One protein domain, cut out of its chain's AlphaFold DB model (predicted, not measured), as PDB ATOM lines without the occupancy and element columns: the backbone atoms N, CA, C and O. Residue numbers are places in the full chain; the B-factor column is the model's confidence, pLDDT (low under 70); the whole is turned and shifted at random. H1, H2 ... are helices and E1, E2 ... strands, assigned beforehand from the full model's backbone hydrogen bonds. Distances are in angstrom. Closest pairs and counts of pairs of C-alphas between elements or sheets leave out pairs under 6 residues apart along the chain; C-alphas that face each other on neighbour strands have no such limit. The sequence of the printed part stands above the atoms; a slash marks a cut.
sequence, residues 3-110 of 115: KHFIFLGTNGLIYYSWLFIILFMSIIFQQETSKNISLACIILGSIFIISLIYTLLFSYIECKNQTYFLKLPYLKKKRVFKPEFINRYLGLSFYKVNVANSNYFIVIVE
ATOM      1  N   LYS A   3      -4.880 -45.830  25.933       75.56
ATOM      2  CA  LYS A   3      -4.112 -46.958  25.398       75.56
ATOM      3  C   LYS A   3      -2.716 -46.458  25.043       75.56
ATOM      4  O   LYS A   3      -2.590 -45.546  24.226       75.56
ATOM      5  N   HIS A   4      -1.697 -47.027  25.681       79.69
ATOM      6  CA  HIS A   4      -0.302 -46.730  25.366       79.69
ATOM      7  C   HIS A   4       0.101 -47.428  24.071       79.69
ATOM      8  O   HIS A   4      -0.390 -48.517  23.767       79.69
ATOM      9  N   PHE A   5       0.960 -46.776  23.299       79.81
ATOM     10  CA  PHE A   5       1.364 -47.269  21.992       79.81
ATOM     11  C   PHE A   5       2.808 -46.890  21.673       79.81
ATOM     12  O   PHE A   5       3.360 -45.948  22.237       79.81
ATOM     13  N   ILE A   6       3.384 -47.598  20.708       79.00
ATOM     14  CA  ILE A   6       4.657 -47.258  20.069       79.00
ATOM     15  C   ILE A   6       4.323 -46.716  18.677       79.00
ATOM     16  O   ILE A   6       3.561 -47.341  17.943       79.00
ATOM     17  N   PHE A   7       4.811 -45.527  18.317       77.19
ATOM     18  CA  PHE A   7       4.544 -44.946  16.995       77.19
ATOM     19  C   PHE A   7       5.647 -45.321  16.013       77.19
ATOM     20  O   PHE A   7       6.824 -45.144  16.285       77.19
ATOM     21  N   LEU A   8       5.263 -45.801  14.843       68.94
ATOM     22  CA  LEU A   8       6.148 -46.157  13.744       68.94
ATOM     23  C   LEU A   8       5.909 -45.245  12.528       68.94
ATOM     24  O   LEU A   8       5.085 -44.327  12.547       68.94
ATOM     25  N   GLY A   9       6.661 -45.495  11.460       74.12
ATOM     26  CA  GLY A   9       6.765 -44.620  10.291       74.12
ATOM     27  C   GLY A   9       7.987 -43.708  10.385       74.12
ATOM     28  O   GLY A   9       8.756 -43.801  11.339       74.12
ATOM     29  N   THR A  10       8.168 -42.815   9.412       75.06
ATOM     30  CA  THR A  10       9.379 -41.984   9.284       75.06
ATOM     31  C   THR A  10       9.685 -41.193  10.557       75.06
ATOM     32  O   THR A  10      10.807 -41.230  11.052       75.06
ATOM     33  N   ASN A  11       8.673 -40.565  11.162       77.94
ATOM     34  CA  ASN A  11       8.849 -39.781  12.391       77.94
ATOM     35  C   ASN A  11       9.167 -40.659  13.611       77.94
ATOM     36  O   ASN A  11       9.914 -40.238  14.491       77.94
ATOM     37  N   GLY A  12       8.610 -41.874  13.666       79.88
ATOM     38  CA  GLY A  12       8.951 -42.868  14.685       79.88
ATOM     39  C   GLY A  12      10.391 -43.335  14.547       79.88
ATOM     40  O   GLY A  12      11.147 -43.298  15.511       79.88
ATOM     41  N   LEU A  13      10.783 -43.697  13.326       82.69
ATOM     42  CA  LEU A  13      12.126 -44.164  13.010       82.69
ATOM     43  C   LEU A  13      13.175 -43.106  13.358       82.69
ATOM     44  O   LEU A  13      14.083 -43.402  14.121       82.69
ATOM     45  N   ILE A  14      12.990 -41.860  12.908       85.94
ATOM     46  CA  ILE A  14      13.892 -40.747  13.242       85.94
ATOM     47  C   ILE A  14      14.006 -40.577  14.762       85.94
ATOM     48  O   ILE A  14      15.111 -40.478  15.291       85.94
ATOM     49  N   TYR A  15      12.878 -40.571  15.478       87.19
ATOM     50  CA  TYR A  15      12.872 -40.380  16.927       87.19
ATOM     51  C   TYR A  15      13.626 -41.490  17.672       87.19
ATOM     52  O   TYR A  15      14.494 -41.204  18.498       87.19
ATOM     53  N   TYR A  16      13.327 -42.757  17.372       88.62
ATOM     54  CA  TYR A  16      14.001 -43.881  18.022       88.62
ATOM     55  C   TYR A  16      15.467 -43.993  17.607       88.62
ATOM     56  O   TYR A  16      16.286 -44.340  18.451       88.62
ATOM     57  N   SER A  17      15.827 -43.642  16.369       91.44
ATOM     58  CA  SER A  17      17.228 -43.551  15.948       91.44
ATOM     59  C   SER A  17      18.009 -42.564  16.813       91.44
ATOM     60  O   SER A  17      19.069 -42.922  17.316       91.44
ATOM     61  N   TRP A  18      17.471 -41.367  17.070       92.69
ATOM     62  CA  TRP A  18      18.096 -40.411  17.995       92.69
ATOM     63  C   TRP A  18      18.229 -40.965  19.415       92.69
ATOM     64  O   TRP A  18      19.274 -40.812  20.046       92.69
ATOM     65  N   LEU A  19      17.197 -41.652  19.905       91.50
ATOM     66  CA  LEU A  19      17.209 -42.268  21.231       91.50
ATOM     67  C   LEU A  19      18.286 -43.373  21.327       91.50
ATOM     68  O   LEU A  19      19.024 -43.430  22.308       91.50
ATOM     69  N   PHE A  20      18.451 -44.189  20.282       93.31
ATOM     70  CA  PHE A  20      19.518 -45.192  20.198       93.31
ATOM     71  C   PHE A  20      20.914 -44.585  20.049       93.31
ATOM     72  O   PHE A  20      21.851 -45.117  20.633       93.31
ATOM     73  N   ILE A  21      21.073 -43.468  19.332       94.81
ATOM     74  CA  ILE A  21      22.366 -42.768  19.246       94.81
ATOM     75  C   ILE A  21      22.853 -42.379  20.646       94.81
ATOM     76  O   ILE A  21      24.008 -42.633  20.978       94.81
ATOM     77  N   ILE A  22      21.976 -41.835  21.498       93.50
ATOM     78  CA  ILE A  22      22.330 -41.473  22.882       93.50
ATOM     79  C   ILE A  22      22.779 -42.711  23.674       93.50
ATOM     80  O   ILE A  22      23.784 -42.658  24.386       93.50
ATOM     81  N   LEU A  23      22.076 -43.838  23.513       94.25
ATOM     82  CA  LEU A  23      22.450 -45.105  24.143       94.25
ATOM     83  C   LEU A  23      23.823 -45.596  23.672       94.25
ATOM     84  O   LEU A  23      24.665 -45.947  24.495       94.25
ATOM     85  N   PHE A  24      24.064 -45.612  22.362       94.88
ATOM     86  CA  PHE A  24      25.329 -46.088  21.811       94.88
ATOM     87  C   PHE A  24      26.497 -45.198  22.222       94.88
ATOM     88  O   PHE A  24      27.529 -45.723  22.627       94.88
ATOM     89  N   MET A  25      26.319 -43.876  22.227       93.38
ATOM     90  CA  MET A  25      27.331 -42.953  22.743       93.38
ATOM     91  C   MET A  25      27.663 -43.256  24.207       93.38
ATOM     92  O   MET A  25      28.837 -43.337  24.560       93.38
ATOM     93  N   SER A  26      26.649 -43.495  25.047       92.88
ATOM     94  CA  SER A  26      26.852 -43.893  26.446       92.88
ATOM     95  C   SER A  26      27.722 -45.148  26.571       92.88
ATOM     96  O   SER A  26      28.628 -45.185  27.403       92.88
ATOM     97  N   ILE A  27      27.464 -46.164  25.743       91.44
ATOM     98  CA  ILE A  27      28.210 -47.432  25.743       91.44
ATOM     99  C   ILE A  27      29.652 -47.221  25.265       91.44
ATOM    100  O   ILE A  27      30.575 -47.737  25.891       91.44
ATOM    101  N   ILE A  28      29.855 -46.444  24.197       92.19
ATOM    102  CA  ILE A  28      31.188 -46.148  23.648       92.19
ATOM    103  C   ILE A  28      32.059 -45.463  24.709       92.19
ATOM    104  O   ILE A  28      33.175 -45.906  24.969       92.19
ATOM    105  N   PHE A  29      31.528 -44.449  25.401       89.62
ATOM    106  CA  PHE A  29      32.265 -43.768  26.472       89.62
ATOM    107  C   PHE A  29      32.609 -44.675  27.654       89.62
ATOM    108  O   PHE A  29      33.624 -44.457  28.320       89.62
ATOM    109  N   GLN A  30      31.771 -45.676  27.936       90.44
ATOM    110  CA  GLN A  30      32.086 -46.666  28.956       90.44
ATOM    111  C   GLN A  30      33.212 -47.601  28.510       90.44
ATOM    112  O   GLN A  30      34.059 -47.927  29.332       90.44
ATOM    113  N   GLN A  31      33.242 -48.015  27.239       89.00
ATOM    114  CA  GLN A  31      34.298 -48.896  26.730       89.00
ATOM    115  C   GLN A  31      35.672 -48.221  26.671       89.00
ATOM    116  O   GLN A  31      36.669 -48.860  26.989       89.00
ATOM    117  N   GLU A  32      35.727 -46.931  26.334       85.38
ATOM    118  CA  GLU A  32      36.966 -46.137  26.367       85.38
ATOM    119  C   GLU A  32      37.570 -46.045  27.784       85.38
ATOM    120  O   GLU A  32      38.778 -45.886  27.960       85.38
ATOM    121  N   THR A  33      36.746 -46.172  28.831       79.00
ATOM    122  CA  THR A  33      37.212 -46.107  30.221       79.00
ATOM    123  C   THR A  33      37.507 -47.508  30.757       79.00
ATOM    124  O   THR A  33      36.608 -48.265  31.104       79.00
ATOM    125  N   SER A  34      38.788 -47.850  30.893       68.19
ATOM    126  CA  SER A  34      39.219 -49.219  31.226       68.19
ATOM    127  C   SER A  34      39.120 -49.617  32.705       68.19
ATOM    128  O   SER A  34      39.188 -50.805  33.010       68.19
ATOM    129  N   LYS A  35      38.991 -48.663  33.641       70.56
ATOM    130  CA  LYS A  35      39.069 -48.954  35.091       70.56
ATOM    131  C   LYS A  35      37.830 -48.595  35.908       70.56
ATOM    132  O   LYS A  35      37.579 -49.267  36.899       70.56
ATOM    133  N   ASN A  36      37.054 -47.590  35.499       81.94
ATOM    134  CA  ASN A  36      35.911 -47.076  36.261       81.94
ATOM    135  C   ASN A  36      34.682 -46.864  35.364       81.94
ATOM    136  O   ASN A  36      34.778 -46.829  34.137       81.94
ATOM    137  N   ILE A  37      33.513 -46.678  35.980       80.81
ATOM    138  CA  ILE A  37      32.336 -46.196  35.257       80.81
ATOM    139  C   ILE A  37      32.592 -44.746  34.833       80.81
ATOM    140  O   ILE A  37      32.895 -43.891  35.667       80.81
ATOM    141  N   SER A  38      32.474 -44.475  33.536       86.12
ATOM    142  CA  SER A  38      32.643 -43.135  32.987       86.12
ATOM    143  C   SER A  38      31.504 -42.232  33.450       86.12
ATOM    144  O   SER A  38      30.325 -42.559  33.294       86.12
ATOM    145  N   LEU A  39      31.843 -41.048  33.960       88.31
ATOM    146  CA  LEU A  39      30.850 -40.036  34.319       88.31
ATOM    147  C   LEU A  39      30.014 -39.619  33.093       88.31
ATOM    148  O   LEU A  39      28.809 -39.403  33.213       88.31
ATOM    149  N   ALA A  40      30.618 -39.609  31.897       88.88
ATOM    150  CA  ALA A  40      29.907 -39.362  30.643       88.88
ATOM    151  C   ALA A  40      28.882 -40.466  30.329       88.88
ATOM    152  O   ALA A  40      27.763 -40.160  29.917       88.88
ATOM    153  N   CYS A  41      29.223 -41.734  30.591       90.62
ATOM    154  CA  CYS A  41      28.278 -42.848  30.475       90.62
ATOM    155  C   CYS A  41      27.101 -42.681  31.445       90.62
ATOM    156  O   CYS A  41      25.952 -42.848  31.050       90.62
ATOM    157  N   ILE A  42      27.348 -42.304  32.703       91.75
ATOM    158  CA  ILE A  42      26.264 -42.105  33.683       91.75
ATOM    159  C   ILE A  42      25.306 -41.008  33.214       91.75
ATOM    160  O   ILE A  42      24.088 -41.194  33.258       91.75
ATOM    161  N   ILE A  43      25.837 -39.880  32.735       93.75
ATOM    162  CA  ILE A  43      25.024 -38.753  32.266       93.75
ATOM    163  C   ILE A  43      24.197 -39.158  31.039       93.75
ATOM    164  O   ILE A  43      22.975 -39.000  31.047       93.75
ATOM    165  N   LEU A  44      24.830 -39.712  30.001       93.94
ATOM    166  CA  LEU A  44      24.145 -40.089  28.759       93.94
ATOM    167  C   LEU A  44      23.146 -41.230  28.972       93.94
ATOM    168  O   LEU A  44      22.016 -41.155  28.486       93.94
ATOM    169  N   GLY A  45      23.518 -42.242  29.755       92.50
ATOM    170  CA  GLY A  45      22.633 -43.336  30.139       92.50
ATOM    171  C   GLY A  45      21.413 -42.840  30.915       92.50
ATOM    172  O   GLY A  45      20.289 -43.250  30.630       92.50
ATOM    173  N   SER A  46      21.596 -41.884  31.829       93.81
ATOM    174  CA  SER A  46      20.481 -41.270  32.563       93.81
ATOM    175  C   SER A  46      19.547 -40.490  31.635       93.81
ATOM    176  O   SER A  46      18.328 -40.651  31.717       93.81
ATOM    177  N   ILE A  47      20.094 -39.696  30.706       94.75
ATOM    178  CA  ILE A  47      19.305 -38.965  29.697       94.75
ATOM    179  C   ILE A  47      18.493 -39.936  28.835       94.75
ATOM    180  O   ILE A  47      17.311 -39.689  28.573       94.75
ATOM    181  N   PHE A  48      19.097 -41.053  28.425       94.12
ATOM    182  CA  PHE A  48      18.413 -42.102  27.680       94.12
ATOM    183  C   PHE A  48      17.253 -42.703  28.482       94.12
ATOM    184  O   PHE A  48      16.132 -42.756  27.979       94.12
ATOM    185  N   ILE A  49      17.492 -43.104  29.736       92.88
ATOM    186  CA  ILE A  49      16.473 -43.723  30.597       92.88
ATOM    187  C   ILE A  49      15.300 -42.764  30.818       92.88
ATOM    188  O   ILE A  49      14.146 -43.151  30.628       92.88
ATOM    189  N   ILE A  50      15.578 -41.502  31.162       93.62
ATOM    190  CA  ILE A  50      14.544 -40.476  31.359       93.62
ATOM    191  C   ILE A  50      13.732 -40.291  30.072       93.62
ATOM    192  O   ILE A  50      12.500 -40.273  30.114       93.62
ATOM    193  N   SER A  51      14.403 -40.210  28.920       89.75
ATOM    194  CA  SER A  51      13.750 -40.039  27.618       89.75
ATOM    195  C   SER A  51      12.897 -41.249  27.230       89.75
ATOM    196  O   SER A  51      11.795 -41.091  26.699       89.75
ATOM    197  N   LEU A  52      13.362 -42.463  27.529       88.62
ATOM    198  CA  LEU A  52      12.642 -43.705  27.262       88.62
ATOM    199  C   LEU A  52      11.392 -43.820  28.142       88.62
ATOM    200  O   LEU A  52      10.301 -44.073  27.629       88.62
ATOM    201  N   ILE A  53      11.516 -43.547  29.445       88.50
ATOM    202  CA  ILE A  53      10.377 -43.520  30.373       88.50
ATOM    203  C   ILE A  53       9.360 -42.466  29.928       88.50
ATOM    204  O   ILE A  53       8.163 -42.749  29.835       88.50
ATOM    205  N   TYR A  54       9.830 -41.262  29.596       86.69
ATOM    206  CA  TYR A  54       8.973 -40.194  29.096       86.69
ATOM    207  C   TYR A  54       8.225 -40.619  27.828       86.69
ATOM    208  O   TYR A  54       7.010 -40.436  27.735       86.69
ATOM    209  N   THR A  55       8.919 -41.265  26.888       86.31
ATOM    210  CA  THR A  55       8.328 -41.793  25.652       86.31
ATOM    211  C   THR A  55       7.214 -42.790  25.933       86.31
ATOM    212  O   THR A  55       6.131 -42.665  25.360       86.31
ATOM    213  N   LEU A  56       7.440 -43.748  26.834       80.25
ATOM    214  CA  LEU A  56       6.454 -44.776  27.175       80.25
ATOM    215  C   LEU A  56       5.215 -44.183  27.868       80.25
ATOM    216  O   LEU A  56       4.082 -44.560  27.558       80.25
ATOM    217  N   LEU A  57       5.407 -43.211  28.763       79.12
ATOM    218  CA  LEU A  57       4.311 -42.578  29.502       79.12
ATOM    219  C   LEU A  57       3.501 -41.590  28.649       79.12
ATOM    220  O   LEU A  57       2.285 -41.472  28.822       79.12
ATOM    221  N   PHE A  58       4.152 -40.857  27.740       78.62
ATOM    222  CA  PHE A  58       3.517 -39.783  26.970       78.62
ATOM    223  C   PHE A  58       3.011 -40.217  25.589       78.62
ATOM    224  O   PHE A  58       2.240 -39.463  24.991       78.62
ATOM    225  N   SER A  59       3.354 -41.421  25.122       80.25
ATOM    226  CA  SER A  59       2.793 -42.016  23.900       80.25
ATOM    227  C   SER A  59       1.487 -42.750  24.211       80.25
ATOM    228  O   SER A  59       1.489 -43.920  24.599       80.25
ATOM    229  N   TYR A  60       0.352 -42.057  24.079       79.19
ATOM    230  CA  TYR A  60      -0.964 -42.666  24.301       79.19
ATOM    231  C   TYR A  60      -2.071 -42.086  23.424       79.19
ATOM    232  O   TYR A  60      -2.089 -40.898  23.091       79.19
ATOM    233  N   ILE A  61      -3.017 -42.953  23.060       74.50
ATOM    234  CA  ILE A  61      -4.296 -42.577  22.459       74.50
ATOM    235  C   ILE A  61      -5.338 -42.565  23.569       74.50
ATOM    236  O   ILE A  61      -5.474 -43.515  24.342       74.50
ATOM    237  N   GLU A  62      -6.096 -41.484  23.640       77.38
ATOM    238  CA  GLU A  62      -7.198 -41.312  24.572       77.38
ATOM    239  C   GLU A  62      -8.496 -41.153  23.777       77.38
ATOM    240  O   GLU A  62      -8.615 -40.261  22.945       77.38
ATOM    241  N   CYS A  63      -9.472 -42.029  24.016       67.25
ATOM    242  CA  CYS A  63     -10.824 -41.864  23.482       67.25
ATOM    243  C   CYS A  63     -11.695 -41.188  24.546       67.25
ATOM    244  O   CYS A  63     -11.828 -41.721  25.658       67.25
ATOM    245  N   LYS A  64     -12.259 -40.018  24.216       66.12
ATOM    246  CA  LYS A  64     -13.176 -39.254  25.072       66.12
ATOM    247  C   LYS A  64     -14.354 -38.761  24.228       66.12
ATOM    248  O   LYS A  64     -14.144 -38.087  23.225       66.12
ATOM    249  N   ASN A  65     -15.578 -39.109  24.628       56.34
ATOM    250  CA  ASN A  65     -16.836 -38.699  23.986       56.34
ATOM    251  C   ASN A  65     -16.799 -38.805  22.446       56.34
ATOM    252  O   ASN A  65     -16.981 -37.811  21.756       56.34
ATOM    253  N   GLN A  66     -16.487 -39.998  21.921       63.66
ATOM    254  CA  GLN A  66     -16.400 -40.307  20.478       63.66
ATOM    255  C   GLN A  66     -15.312 -39.555  19.685       63.66
ATOM    256  O   GLN A  66     -15.164 -39.770  18.485       63.66
ATOM    257  N   THR A  67     -14.491 -38.741  20.352       64.38
ATOM    258  CA  THR A  67     -13.317 -38.092  19.759       64.38
ATOM    259  C   THR A  67     -12.031 -38.769  20.223       64.38
ATOM    260  O   THR A  67     -11.871 -39.113  21.400       64.38
ATOM    261  N   TYR A  68     -11.107 -38.980  19.286       71.88
ATOM    262  CA  TYR A  68      -9.805 -39.577  19.560       71.88
ATOM    263  C   TYR A  68      -8.767 -38.471  19.760       71.88
ATOM    264  O   TYR A  68      -8.678 -37.521  18.981       71.88
ATOM    265  N   PHE A  69      -7.968 -38.593  20.812       73.44
ATOM    266  CA  PHE A  69      -6.846 -37.713  21.106       73.44
ATOM    267  C   PHE A  69      -5.551 -38.502  21.002       73.44
ATOM    268  O   PHE A  69      -5.393 -39.531  21.658       73.44
ATOM    269  N   LEU A  70      -4.616 -37.995  20.206       75.81
ATOM    270  CA  LEU A  70      -3.271 -38.530  20.074       75.81
ATOM    271  C   LEU A  70      -2.313 -37.673  20.900       75.81
ATOM    272  O   LEU A  70      -2.247 -36.453  20.714       75.81
ATOM    273  N   LYS A  71      -1.551 -38.311  21.791       77.50
ATOM    274  CA  LYS A  71      -0.381 -37.707  22.424       77.50
ATOM    275  C   LYS A  71       0.868 -38.461  21.986       77.50
ATOM    276  O   LYS A  71       0.936 -39.679  22.121       77.50
ATOM    277  N   LEU A  72       1.824 -37.715  21.445       77.38
ATOM    278  CA  LEU A  72       3.170 -38.176  21.119       77.38
ATOM    279  C   LEU A  72       4.144 -37.479  22.080       77.38
ATOM    280  O   LEU A  72       3.810 -36.406  22.589       77.38
ATOM    281  N   PRO A  73       5.339 -38.031  22.327       73.44
ATOM    282  CA  PRO A  73       6.261 -37.468  23.312       73.44
ATOM    283  C   PRO A  73       6.691 -36.039  22.948       73.44
ATOM    284  O   PRO A  73       6.795 -35.184  23.816       73.44
ATOM    285  N   TYR A  74       6.844 -35.739  21.660       71.94
ATOM    286  CA  TYR A  74       7.271 -34.425  21.167       71.94
ATOM    287  C   TYR A  74       6.116 -33.511  20.717       71.94
ATOM    288  O   TYR A  74       6.355 -32.355  20.372       71.94
ATOM    289  N   LEU A  75       4.860 -33.982  20.703       71.44
ATOM    290  CA  LEU A  75       3.708 -33.176  20.271       71.44
ATOM    291  C   LEU A  75       2.689 -32.983  21.392       71.44
ATOM    292  O   LEU A  75       2.293 -33.914  22.095       71.44
ATOM    293  N   LYS A  76       2.171 -31.751  21.491       70.69
ATOM    294  CA  LYS A  76       0.981 -31.459  22.300       70.69
ATOM    295  C   LYS A  76      -0.186 -32.338  21.838       70.69
ATOM    296  O   LYS A  76      -0.283 -32.682  20.662       70.69
ATOM    297  N   LYS A  77      -1.086 -32.670  22.773       71.12
ATOM    298  CA  LYS A  77      -2.287 -33.469  22.486       71.12
ATOM    299  C   LYS A  77      -3.034 -32.880  21.288       71.12
ATOM    300  O   LYS A  77      -3.436 -31.718  21.340       71.12
ATOM    301  N   LYS A  78      -3.259 -33.682  20.251       72.62
ATOM    302  CA  LYS A  78      -4.055 -33.287  19.083       72.62
ATOM    303  C   LYS A  78      -5.277 -34.180  18.949       72.62
ATOM    304  O   LYS A  78      -5.217 -35.375  19.231       72.62
ATOM    305  N   ARG A  79      -6.391 -33.582  18.521       67.12
ATOM    306  CA  ARG A  79      -7.566 -34.340  18.085       67.12
ATOM    307  C   ARG A  79      -7.239 -35.017  16.763       67.12
ATOM    308  O   ARG A  79      -6.627 -34.401  15.893       67.12
ATOM    309  N   VAL A  80      -7.639 -36.268  16.643       68.56
ATOM    310  CA  VAL A  80      -7.441 -37.094  15.458       68.56
ATOM    311  C   VAL A  80      -8.747 -37.755  15.066       68.56
ATOM    312  O   VAL A  80      -9.612 -38.019  15.906       68.56
ATOM    313  N   PHE A  81      -8.871 -38.020  13.770       64.06
ATOM    314  CA  PHE A  81      -9.922 -38.879  13.247       64.06
ATOM    315  C   PHE A  81      -9.726 -40.318  13.732       64.06
ATOM    316  O   PHE A  81      -8.670 -40.685  14.260       64.06
ATOM    317  N   LYS A  82     -10.781 -41.124  13.592       67.06
ATOM    318  CA  LYS A  82     -10.799 -42.519  14.034       67.06
ATOM    319  C   LYS A  82      -9.587 -43.277  13.457       67.06
ATOM    320  O   LYS A  82      -9.382 -43.207  12.249       67.06
ATOM    321  N   PRO A  83      -8.797 -43.985  14.290       68.81
ATOM    322  CA  PRO A  83      -7.681 -44.794  13.811       68.81
ATOM    323  C   PRO A  83      -8.168 -45.860  12.829       68.81
ATOM    324  O   PRO A  83      -9.077 -46.628  13.156       68.81
ATOM    325  N   GLU A  84      -7.559 -45.920  11.651       70.12
ATOM    326  CA  GLU A  84      -7.806 -46.982  10.678       70.12
ATOM    327  C   GLU A  84      -7.000 -48.207  11.095       70.12
ATOM    328  O   GLU A  84      -5.791 -48.132  11.305       70.12
ATOM    329  N   PHE A  85      -7.663 -49.343  11.258       72.44
ATOM    330  CA  PHE A  85      -6.973 -50.594  11.531       72.44
ATOM    331  C   PHE A  85      -6.311 -51.094  10.246       72.44
ATOM    332  O   PHE A  85      -6.971 -51.185   9.215       72.44
ATOM    333  N   ILE A  86      -5.016 -51.404  10.306       75.75
ATOM    334  CA  ILE A  86      -4.267 -51.905   9.150       75.75
ATOM    335  C   ILE A  86      -4.195 -53.422   9.217       75.75
ATOM    336  O   ILE A  86      -4.643 -54.121   8.317       75.75
ATOM    337  N   ASN A  87      -3.575 -53.933  10.277       64.62
ATOM    338  CA  ASN A  87      -3.288 -55.349  10.413       64.62
ATOM    339  C   ASN A  87      -3.072 -55.689  11.890       64.62
ATOM    340  O   ASN A  87      -2.760 -54.817  12.704       64.62
ATOM    341  N   ARG A  88      -3.205 -56.962  12.248       65.62
ATOM    342  CA  ARG A  88      -2.855 -57.474  13.571       65.62
ATOM    343  C   ARG A  88      -1.926 -58.659  13.396       65.62
ATOM    344  O   ARG A  88      -2.275 -59.625  12.730       65.62
ATOM    345  N   TYR A  89      -0.770 -58.599  14.043       64.69
ATOM    346  CA  TYR A  89       0.198 -59.686  14.036       64.69
ATOM    347  C   TYR A  89       0.658 -59.971  15.464       64.69
ATOM    348  O   TYR A  89       1.096 -59.066  16.164       64.69
ATOM    349  N   LEU A  90       0.531 -61.223  15.911       62.91
ATOM    350  CA  LEU A  90       1.129 -61.715  17.162       62.91
ATOM    351  C   LEU A  90       0.793 -60.875  18.425       62.91
ATOM    352  O   LEU A  90       1.640 -60.636  19.276       62.91
ATOM    353  N   GLY A  91      -0.458 -60.407  18.553       61.38
ATOM    354  CA  GLY A  91      -0.908 -59.572  19.688       61.38
ATOM    355  C   GLY A  91      -0.583 -58.074  19.562       61.38
ATOM    356  O   GLY A  91      -0.911 -57.284  20.446       61.38
ATOM    357  N   LEU A  92       0.022 -57.663  18.448       68.62
ATOM    358  CA  LEU A  92       0.270 -56.270  18.093       68.62
ATOM    359  C   LEU A  92      -0.777 -55.841  17.064       68.62
ATOM    360  O   LEU A  92      -0.862 -56.410  15.975       68.62
ATOM    361  N   SER A  93      -1.586 -54.846  17.414       69.19
ATOM    362  CA  SER A  93      -2.554 -54.231  16.506       69.19
ATOM    363  C   SER A  93      -1.935 -52.969  15.901       69.19
ATOM    364  O   SER A  93      -1.566 -52.038  16.624       69.19
ATOM    365  N   PHE A  94      -1.820 -52.942  14.575       71.38
ATOM    366  CA  PHE A  94      -1.302 -51.818  13.805       71.38
ATOM    367  C   PHE A  94      -2.460 -50.923  13.370       71.38
ATOM    368  O   PHE A  94      -3.397 -51.366  12.704       71.38
ATOM    369  N   TYR A  95      -2.366 -49.647  13.715       73.69
ATOM    370  CA  TYR A  95      -3.318 -48.615  13.348       73.69
ATOM    371  C   TYR A  95      -2.622 -47.514  12.556       73.69
ATOM    372  O   TYR A  95      -1.507 -47.106  12.879       73.69
ATOM    373  N   LYS A  96      -3.302 -46.987  11.545       71.94
ATOM    374  CA  LYS A  96      -2.955 -45.733  10.890       71.94
ATOM    375  C   LYS A  96      -3.744 -44.612  11.548       71.94
ATOM    376  O   LYS A  96      -4.956 -44.718  11.730       71.94
ATOM    377  N   VAL A  97      -3.072 -43.525  11.896       72.19
ATOM    378  CA  VAL A  97      -3.719 -42.315  12.399       72.19
ATOM    379  C   VAL A  97      -3.297 -41.137  11.541       72.19
ATOM    380  O   VAL A  97      -2.120 -40.780  11.482       72.19
ATOM    381  N   ASN A  98      -4.279 -40.509  10.902       63.19
ATOM    382  CA  ASN A  98      -4.066 -39.301  10.120       63.19
ATOM    383  C   ASN A  98      -4.203 -38.083  11.039       63.19
ATOM    384  O   ASN A  98      -5.275 -37.808  11.585       63.19
ATOM    385  N   VAL A  99      -3.102 -37.354  11.225       65.12
ATOM    386  CA  VAL A  99      -3.067 -36.113  12.008       65.12
ATOM    387  C   VAL A  99      -2.849 -34.954  11.051       65.12
ATOM    388  O   VAL A  99      -1.715 -34.713  10.649       65.12
ATOM    389  N   ALA A 100      -3.920 -34.225  10.731       55.84
ATOM    390  CA  ALA A 100      -3.929 -32.889  10.115       55.84
ATOM    391  C   ALA A 100      -3.093 -32.646   8.832       55.84
ATOM    392  O   ALA A 100      -3.092 -31.503   8.403       55.84
ATOM    393  N   ASN A 101      -2.382 -33.653   8.293       56.09
ATOM    394  CA  ASN A 101      -1.635 -33.754   7.017       56.09
ATOM    395  C   ASN A 101      -0.506 -34.813   7.060       56.09
ATOM    396  O   ASN A 101       0.176 -35.026   6.062       56.09
ATOM    397  N   SER A 102      -0.272 -35.488   8.192       58.81
ATOM    398  CA  SER A 102       0.753 -36.533   8.308       58.81
ATOM    399  C   SER A 102       0.149 -37.871   8.725       58.81
ATOM    400  O   SER A 102      -0.647 -37.944   9.667       58.81
ATOM    401  N   ASN A 103       0.569 -38.929   8.032       62.75
ATOM    402  CA  ASN A 103       0.186 -40.304   8.325       62.75
ATOM    403  C   ASN A 103       1.125 -40.855   9.402       62.75
ATOM    404  O   ASN A 103       2.316 -41.036   9.152       62.75
ATOM    405  N   TYR A 104       0.596 -41.129  10.590       66.69
ATOM    406  CA  TYR A 104       1.329 -41.820  11.647       66.69
ATOM    407  C   TYR A 104       0.917 -43.287  11.671       66.69
ATOM    408  O   TYR A 104      -0.272 -43.604  11.616       66.69
ATOM    409  N   PHE A 105       1.892 -44.184  11.785       66.94
ATOM    410  CA  PHE A 105       1.629 -45.587  12.076       66.94
ATOM    411  C   PHE A 105       1.778 -45.795  13.574       66.94
ATOM    412  O   PHE A 105       2.668 -45.238  14.208       66.94
ATOM    413  N   ILE A 106       0.876 -46.553  14.171       75.38
ATOM    414  CA  ILE A 106       0.803 -46.729  15.612       75.38
ATOM    415  C   ILE A 106       0.615 -48.204  15.903       75.38
ATOM    416  O   ILE A 106      -0.247 -48.854  15.323       75.38
ATOM    417  N   VAL A 107       1.405 -48.722  16.832       68.12
ATOM    418  CA  VAL A 107       1.310 -50.092  17.311       68.12
ATOM    419  C   VAL A 107       0.827 -50.090  18.739       68.12
ATOM    420  O   VAL A 107       1.465 -49.541  19.638       68.12
ATOM    421  N   ILE A 108      -0.319 -50.727  18.931       75.06
ATOM    422  CA  ILE A 108      -0.915 -50.955  20.236       75.06
ATOM    423  C   ILE A 108      -0.718 -52.428  20.565       75.06
ATOM    424  O   ILE A 108      -1.104 -53.303  19.790       75.06
ATOM    425  N   VAL A 109      -0.137 -52.701  21.731       61.50
ATOM    426  CA  VAL A 109      -0.116 -54.054  22.286       61.50
ATOM    427  C   VAL A 109      -1.515 -54.336  22.818       61.50
ATOM    428  O   VAL A 109      -1.961 -53.710  23.780       61.50
ATOM    429  N   GLU A 110      -2.234 -55.249  22.176       61.84
ATOM    430  CA  GLU A 110      -3.535 -55.696  22.657       61.84
ATOM    431  C   GLU A 110      -3.394 -57.110  23.202       61.84
ATOM    432  O   GLU A 110      -2.978 -58.035  22.504       61.84
TER     433      GLU A 110
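Overview. This is residues 3 to 110 of the 115 residues of an uncharacterized protein of Lactobacillus iners LactinV 01V1-a (UniProt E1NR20). A long helical hairpin, H1 and H2, makes the length of the domain, with a head of two small twisted sheets at the end away from its turn. The two ends of the hairpin at the head each graze a different sheet. The printed part has 108 residues, in the order E1 H1 H2 E2 E3 E4 E5 E6 E7; the antiparallel sheets run E1 E7 E6 E5 and E2 E3 E4. The class is mixed, helices and strands; the whole is loose, radius of gyration of the C-alphas 17.1 A, and only just elongated, spanning 57 by 29 by 24 A.

Along the chain. E1, residues 6 to 8, begins at C-alpha 6 (4.657, -47.258, 20.069). H1, residues 10 to 32, is 32.7 A long; H2, residues 39 to 58, 28.3 A. E2 is residues 60 to 64, E3 67 to 72, E4 75 to 80 and E5 84 to 89. E6, residues 92 to 99, is 21.3 A long; E7, residues 102 to 109, 22.4 A, ends at C-alpha 109 (-0.116, -54.054, 22.286).

Arrangement. H1 and H2 touch at a shallow tilt of 25 degrees, opposite ways; their closest C-alphas, Ser 26 and Cys 41, are 4.4 A apart. In both, every O i to N i+4 pair is within hydrogen-bond range. H1 only grazes E1 E7 E6 E5 with residues 10 to 16, H2 E2 E3 E4 with 55 to 58. E2 E3 E4 and E5 E6 E7 are meanders, each strand the antiparallel neighbour of the one before. Within hydrogen-bond range are N 8 and O 105 of E1 and E7, 2.7 A; N 95 and O 106 of E6 and E7, 2.8 A; N 86 and O 94 of E5 and E6, 2.9 A; N 69 and O 62 of E2 and E3, 2.8 A; and N 80 and O 68 of E3 and E4, 2.8 A. Between the sheets, the closest C-alphas of E4 and E6, Val 80 and Val 99, are 5.7 A apart.

Size, cuts and confidence. The C-alphas farthest apart, Lys 35 and Gln 66, are 58.0 A apart. The printed part has no cut and no long link. Mean pLDDT of the printed part is 77.9; 30 residues are under 70, among them 98 to 105.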